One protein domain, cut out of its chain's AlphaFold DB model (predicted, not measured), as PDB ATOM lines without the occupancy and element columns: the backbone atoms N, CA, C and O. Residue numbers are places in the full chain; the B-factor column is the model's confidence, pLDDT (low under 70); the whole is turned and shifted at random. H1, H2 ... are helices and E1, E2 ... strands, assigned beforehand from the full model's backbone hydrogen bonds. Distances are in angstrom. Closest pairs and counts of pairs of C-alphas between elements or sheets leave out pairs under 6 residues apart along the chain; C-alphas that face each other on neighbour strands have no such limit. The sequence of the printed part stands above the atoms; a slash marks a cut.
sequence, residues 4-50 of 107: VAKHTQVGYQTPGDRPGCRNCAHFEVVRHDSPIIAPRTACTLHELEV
ATOM      1  N   VAL A   4      33.634  -2.259  13.297       64.31
ATOM      2  CA  VAL A   4      32.633  -2.758  14.258       64.31
ATOM      3  C   VAL A   4      32.299  -1.754  15.375       64.31
ATOM      4  O   VAL A   4      31.149  -1.657  15.780       64.31
ATOM      5  N   ALA A   5      33.263  -0.958  15.849       71.75
ATOM      6  CA  ALA A   5      33.015   0.010  16.924       71.75
ATOM      7  C   ALA A   5      32.091   1.153  16.466       71.75
ATOM      8  O   ALA A   5      31.194   1.555  17.206       71.75
ATOM      9  N   LYS A   6      32.258   1.619  15.217       79.50
ATOM     10  CA  LYS A   6      31.358   2.606  14.603       79.50
ATOM     11  C   LYS A   6      29.945   2.044  14.417       79.50
ATOM     12  O   LYS A   6      28.987   2.768  14.652       79.50
ATOM     13  N   HIS A   7      29.809   0.768  14.044       82.94
ATOM     14  CA  HIS A   7      28.501   0.118  13.894       82.94
ATOM     15  C   HIS A   7      27.708   0.150  15.205       82.94
ATOM     16  O   HIS A   7      26.562   0.593  15.216       82.94
ATOM     17  N   THR A   8      28.331  -0.232  16.322       82.25
ATOM     18  CA  THR A   8      27.687  -0.173  17.640       82.25
ATOM     19  C   THR A   8      27.346   1.262  18.044       82.25
ATOM     20  O   THR A   8      26.255   1.510  18.547       82.25
ATOM     21  N   GLN A   9      28.239   2.220  17.773       86.81
ATOM     22  CA  GLN A   9      28.031   3.633  18.104       86.81
ATOM     23  C   GLN A   9      26.804   4.239  17.405       86.81
ATOM     24  O   GLN A   9      26.087   5.031  18.009       86.81
ATOM     25  N   VAL A  10      26.542   3.867  16.149       85.69
ATOM     26  CA  VAL A  10      25.388   4.378  15.380       85.69
ATOM     27  C   VAL A  10      24.127   3.520  15.543       85.69
ATOM     28  O   VAL A  10      23.113   3.776  14.886       85.69
ATOM     29  N   GLY A  11      24.181   2.492  16.397       85.00
ATOM     30  CA  GLY A  11      23.087   1.543  16.592       85.00
ATOM     31  C   GLY A  11      22.792   0.710  15.345       85.00
ATOM     32  O   GLY A  11      21.635   0.415  15.073       85.00
ATOM     33  N   TYR A  12      23.816   0.376  14.556       85.19
ATOM     34  CA  TYR A  12      23.646  -0.427  13.351       85.19
ATOM     35  C   TYR A  12      23.235  -1.861  13.700       85.19
ATOM     36  O   TYR A  12      23.937  -2.554  14.437       85.19
ATOM     37  N   GLN A  13      22.113  -2.318  13.153       84.81
ATOM     38  CA  GLN A  13      21.542  -3.646  13.385       84.81
ATOM     39  C   GLN A  13      21.055  -4.246  12.069       84.81
ATOM     40  O   GLN A  13      20.707  -3.502  11.160       84.81
ATOM     41  N   THR A  14      20.969  -5.572  11.964       80.06
ATOM     42  CA  THR A  14      20.424  -6.257  10.778       80.06
ATOM     43  C   THR A  14      19.046  -6.841  11.094       80.06
ATOM     44  O   THR A  14      18.963  -7.985  11.538       80.06
ATOM     45  N   PRO A  15      17.954  -6.070  10.946       70.62
ATOM     46  CA  PRO A  15      16.609  -6.574  11.192       70.62
ATOM     47  C   PRO A  15      16.164  -7.529  10.076       70.62
ATOM     48  O   PRO A  15      16.399  -7.264   8.900       70.62
ATOM     49  N   GLY A  16      15.474  -8.613  10.444       65.88
ATOM     50  CA  GLY A  16      14.950  -9.600   9.489       65.88
ATOM     51  C   GLY A  16      13.798  -9.092   8.611       65.88
ATOM     52  O   GLY A  16      13.686  -9.527   7.474       65.88
ATOM     53  N   ASP A  17      12.998  -8.128   9.094       56.38
ATOM     54  CA  ASP A  17      11.692  -7.791   8.489       56.38
ATOM     55  C   ASP A  17      11.436  -6.279   8.273       56.38
ATOM     56  O   ASP A  17      10.291  -5.827   8.254       56.38
ATOM     57  N   ARG A  18      12.474  -5.431   8.160       63.69
ATOM     58  CA  ARG A  18      12.310  -3.953   8.164       63.69
ATOM     59  C   ARG A  18      13.084  -3.219   7.063       63.69
ATOM     60  O   ARG A  18      14.007  -3.785   6.484       63.69
ATOM     61  N   PRO A  19      12.723  -1.948   6.756       69.81
ATOM     62  CA  PRO A  19      13.448  -1.124   5.788       69.81
ATOM     63  C   PRO A  19      14.938  -1.017   6.137       69.81
ATOM     64  O   PRO A  19      15.312  -0.375   7.110       69.81
ATOM     65  N   GLY A  20      15.780  -1.634   5.312       85.38
ATOM     66  CA  GLY A  20      17.232  -1.609   5.469       85.38
ATOM     67  C   GLY A  20      17.899  -0.378   4.853       85.38
ATOM     68  O   GLY A  20      17.261   0.494   4.247       85.38
ATOM     69  N   CYS A  21      19.222  -0.341   4.971       88.38
ATOM     70  CA  CYS A  21      20.122   0.680   4.458       88.38
ATOM     71  C   CYS A  21      19.928   0.878   2.961       88.38
ATOM     72  O   CYS A  21      19.986   2.014   2.521       88.38
ATOM     73  N   ARG A  22      19.576  -0.166   2.199       86.19
ATOM     74  CA  ARG A  22      19.250  -0.054   0.765       86.19
ATOM     75  C   ARG A  22      18.198   1.017   0.448       86.19
ATOM     76  O   ARG A  22      18.224   1.587  -0.634       86.19
ATOM     77  N   ASN A  23      17.277   1.281   1.375       85.81
ATOM     78  CA  ASN A  23      16.204   2.261   1.202       85.81
ATOM     79  C   ASN A  23      16.524   3.615   1.860       85.81
ATOM     80  O   ASN A  23      15.629   4.453   1.981       85.81
ATOM     81  N   CYS A  24      17.755   3.821   2.336       89.00
ATOM     82  CA  CYS A  24      18.178   5.020   3.051       89.00
ATOM     83  C   CYS A  24      18.728   6.093   2.098       89.00
ATOM     84  O   CYS A  24      19.429   5.781   1.139       89.00
ATOM     85  N   ALA A  25      18.471   7.368   2.395       89.06
ATOM     86  CA  ALA A  25      18.980   8.537   1.669       89.06
ATOM     87  C   ALA A  25      20.508   8.608   1.618       89.06
ATOM     88  O   ALA A  25      21.064   9.210   0.706       89.06
ATOM     89  N   HIS A  26      21.168   7.975   2.582       90.19
ATOM     90  CA  HIS A  26      22.616   7.986   2.746       90.19
ATOM     91  C   HIS A  26      23.287   6.705   2.236       90.19
ATOM     92  O   HIS A  26      24.412   6.412   2.629       90.19
ATOM     93  N   PHE A  27      22.587   5.897   1.440       88.94
ATOM     94  CA  PHE A  27      23.112   4.645   0.907       88.94
ATOM     95  C   PHE A  27      23.819   4.854  -0.424       88.94
ATOM     96  O   PHE A  27      23.249   5.426  -1.352       88.94
ATOM     97  N   GLU A  28      25.034   4.325  -0.525       88.81
ATOM     98  CA  GLU A  28      25.846   4.385  -1.731       88.81
ATOM     99  C   GLU A  28      26.417   3.004  -2.070       88.81
ATOM    100  O   GLU A  28      26.844   2.247  -1.193       88.81
ATOM    101  N   VAL A  29      26.418   2.672  -3.362       86.69
ATOM    102  CA  VAL A  29      27.091   1.487  -3.898       86.69
ATOM    103  C   VAL A  29      28.395   1.949  -4.532       86.69
ATOM    104  O   VAL A  29      28.397   2.480  -5.642       86.69
ATOM    105  N   VAL A  30      29.501   1.720  -3.836       80.00
ATOM    106  CA  VAL A  30      30.843   2.000  -4.336       80.00
ATOM    107  C   VAL A  30      31.223   0.871  -5.287       80.00
ATOM    108  O   VAL A  30      31.532  -0.253  -4.873       80.00
ATOM    109  N   ARG A  31      31.140   1.150  -6.590       71.44
ATOM    110  CA  ARG A  31      31.657   0.250  -7.623       71.44
ATOM    111  C   ARG A  31      33.166   0.427  -7.717       71.44
ATOM    112  O   ARG A  31      33.661   1.548  -7.689       71.44
ATOM    113  N   HIS A  32      33.884  -0.681  -7.826       68.31
ATOM    114  CA  HIS A  32      35.285  -0.650  -8.218       68.31
ATOM    115  C   HIS A  32      35.400  -0.841  -9.727       68.31
ATOM    116  O   HIS A  32      34.618  -1.582 -10.320       68.31
ATOM    117  N   ASP A  33      36.408  -0.208 -10.327       69.31
ATOM    118  CA  ASP A  33      36.720  -0.336 -11.758       69.31
ATOM    119  C   ASP A  33      37.179  -1.756 -12.134       69.31
ATOM    120  O   ASP A  33      37.240  -2.119 -13.306       69.31
ATOM    121  N   SER A  34      37.486  -2.587 -11.131       70.69
ATOM    122  CA  SER A  34      37.828  -3.991 -11.325       70.69
ATOM    123  C   SER A  34      36.567  -4.864 -11.386       70.69
ATOM    124  O   SER A  34      35.831  -4.930 -10.398       70.69
ATOM    125  N   PRO A  35      36.352  -5.629 -12.471       68.94
ATOM    126  CA  PRO A  35      35.212  -6.541 -12.599       68.94
ATOM    127  C   PRO A  35      35.264  -7.736 -11.630       68.94
ATOM    128  O   PRO A  35      34.294  -8.483 -11.530       68.94
ATOM    129  N   ILE A  36      36.383  -7.935 -10.924       76.88
ATOM    130  CA  ILE A  36      36.589  -9.047  -9.984       76.88
ATOM    131  C   ILE A  36      36.125  -8.670  -8.570       76.88
ATOM    132  O   ILE A  36      35.754  -9.539  -7.782       76.88
ATOM    133  N   ILE A  37      36.137  -7.379  -8.223       71.31
ATOM    134  CA  ILE A  37      35.846  -6.950  -6.857       71.31
ATOM    135  C   ILE A  37      34.352  -6.665  -6.725       71.31
ATOM    136  O   ILE A  37      33.805  -5.794  -7.403       71.31
ATOM    137  N   ALA A  38      33.693  -7.392  -5.820       68.25
ATOM    138  CA  ALA A  38      32.289  -7.167  -5.516       68.25
ATOM    139  C   ALA A  38      32.060  -5.708  -5.063       68.25
ATOM    140  O   ALA A  38      32.849  -5.184  -4.269       68.25
ATOM    141  N   PRO A  39      30.991  -5.048  -5.544       75.06
ATOM    142  CA  PRO A  39      30.695  -3.673  -5.168       75.06
ATOM    143  C   PRO A  39      30.455  -3.580  -3.661       75.06
ATOM    144  O   PRO A  39      29.687  -4.362  -3.093       75.06
ATOM    145  N   ARG A  40      31.109  -2.614  -3.014       80.88
ATOM    146  CA  ARG A  40      30.932  -2.363  -1.583       80.88
ATOM    147  C   ARG A  40      29.764  -1.418  -1.374       80.88
ATOM    148  O   ARG A  40      29.542  -0.494  -2.151       80.88
ATOM    149  N   THR A  41      29.014  -1.639  -0.309       87.06
ATOM    150  CA  THR A  41      27.917  -0.761   0.093       87.06
ATOM    151  C   THR A  41      28.342   0.066   1.294       87.06
ATOM    152  O   THR A  41      28.873  -0.470   2.265       87.06
ATOM    153  N   ALA A  42      28.128   1.375   1.226       89.12
ATOM    154  CA  ALA A  42      28.573   2.323   2.237       89.12
ATOM    155  C   ALA A  42      27.441   3.262   2.664       89.12
ATOM    156  O   ALA A  42      26.492   3.522   1.921       89.12
ATOM    157  N   CYS A  43      27.546   3.756   3.896       89.19
ATOM    158  CA  CYS A  43      26.725   4.844   4.402       89.19
ATOM    159  C   CYS A  43      27.522   6.150   4.359       89.19
ATOM    160  O   CYS A  43      28.509   6.290   5.080       89.19
ATOM    161  N   THR A  44      27.062   7.121   3.569       90.19
ATOM    162  CA  THR A  44      27.722   8.429   3.413       90.19
ATOM    163  C   THR A  44      27.628   9.301   4.663       90.19
ATOM    164  O   THR A  44      28.488  10.139   4.890       90.19
ATOM    165  N   LEU A  45      26.619   9.084   5.515       91.00
ATOM    166  CA  LEU A  45      26.427   9.860   6.746       91.00
ATOM    167  C   LEU A  45      27.419   9.487   7.856       91.00
ATOM    168  O   LEU A  45      27.833  10.340   8.633       91.00
ATOM    169  N   HIS A  46      27.752   8.202   7.975       88.94
ATOM    170  CA  HIS A  46      28.597   7.692   9.061       88.94
ATOM    171  C   HIS A  46      29.974   7.210   8.587       88.94
ATOM    172  O   HIS A  46      30.800   6.792   9.410       88.94
ATOM    173  N   GLU A  47      30.214   7.271   7.272       87.81
ATOM    174  CA  GLU A  47      31.452   6.858   6.610       87.81
ATOM    175  C   GLU A  47      31.862   5.447   7.049       87.81
ATOM    176  O   GLU A  47      32.926   5.225   7.641       87.81
ATOM    177  N   LEU A  48      30.944   4.496   6.861       86.88
ATOM    178  CA  LEU A  48      31.147   3.094   7.213       86.88
ATOM    179  C   LEU A  48      30.532   2.168   6.166       86.88
ATOM    180  O   LEU A  48      29.510   2.487   5.557       86.88
ATOM    181  N   GLU A  49      31.169   1.017   5.974       87.44
ATOM    182  CA  GLU A  49      30.640  -0.058   5.138       87.44
ATOM    183  C   GLU A  49      29.408  -0.661   5.811       87.44
ATOM    184  O   GLU A  49      29.445  -0.979   6.995       87.44
ATOM    185  N   VAL A  50      28.318  -0.805   5.064       86.69
ATOM    186  CA  VAL A  50      27.040  -1.341   5.543       86.69
ATOM    187  C   VAL A  50      26.632  -2.528   4.695       86.69
ATOM    188  O   VAL A  50      26.964  -2.603   3.520       86.69
TER     189      VAL A  50
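What this domain is: This is residues 4 to 50 of the 107 residues of an uncharacterized protein of Acidovorax valerianellae (UniProt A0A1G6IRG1). Little of this domain is regular structure: a small hairpin, E1 and E2, reaches with its loop, residues 31 to 39, to one end, and a short helix, H1, is at the other. Residues 10 to 26, with no named element, join H1 to the hairpin, and after E2 the chain folds back, residues 48 to 49 pairing antiparallel with residues 42 to 43. The printed part has 47 residues, 14 of them in named elements, in the order H1, E1, E2; the class is mixed, the sheet antiparallel. It is loose, with a radius of gyration of the C-alphas of 11.9 A and spans of 32 by 24 by 18 A.

How they stand to each other: Look first at E1, residues 27 to 30, and E2, residues 40 to 43, an antiparallel hairpin at 147 degrees. C-alphas 29 and 41 face each other at 4.7 A; N 30 and O 40, 2.8 A, are within hydrogen-bond range. H1, residues 4 to 9, is apart from E2; its O i to N i+4 pairs are within hydrogen-bond range.

Where its parts are: Find C-alpha 27 at (23.112, 4.645, 0.907); E1 runs 9.7 A from there. E2 spans 10.3 A, ending at C-alpha 43, (26.725, 4.844, 4.402). H1 spans 8.8 A from C-alpha 4, (32.633, -2.758, 14.258).

The domain as a whole: The farthest C-alphas, of Gln 9 and Pro 35, are 33.1 A apart. The printed part has no cut; the link H1 to E1 is long. Look for pLDDT under 70 at residues 4, 16 to 19, 32 to 33, 35 and 38.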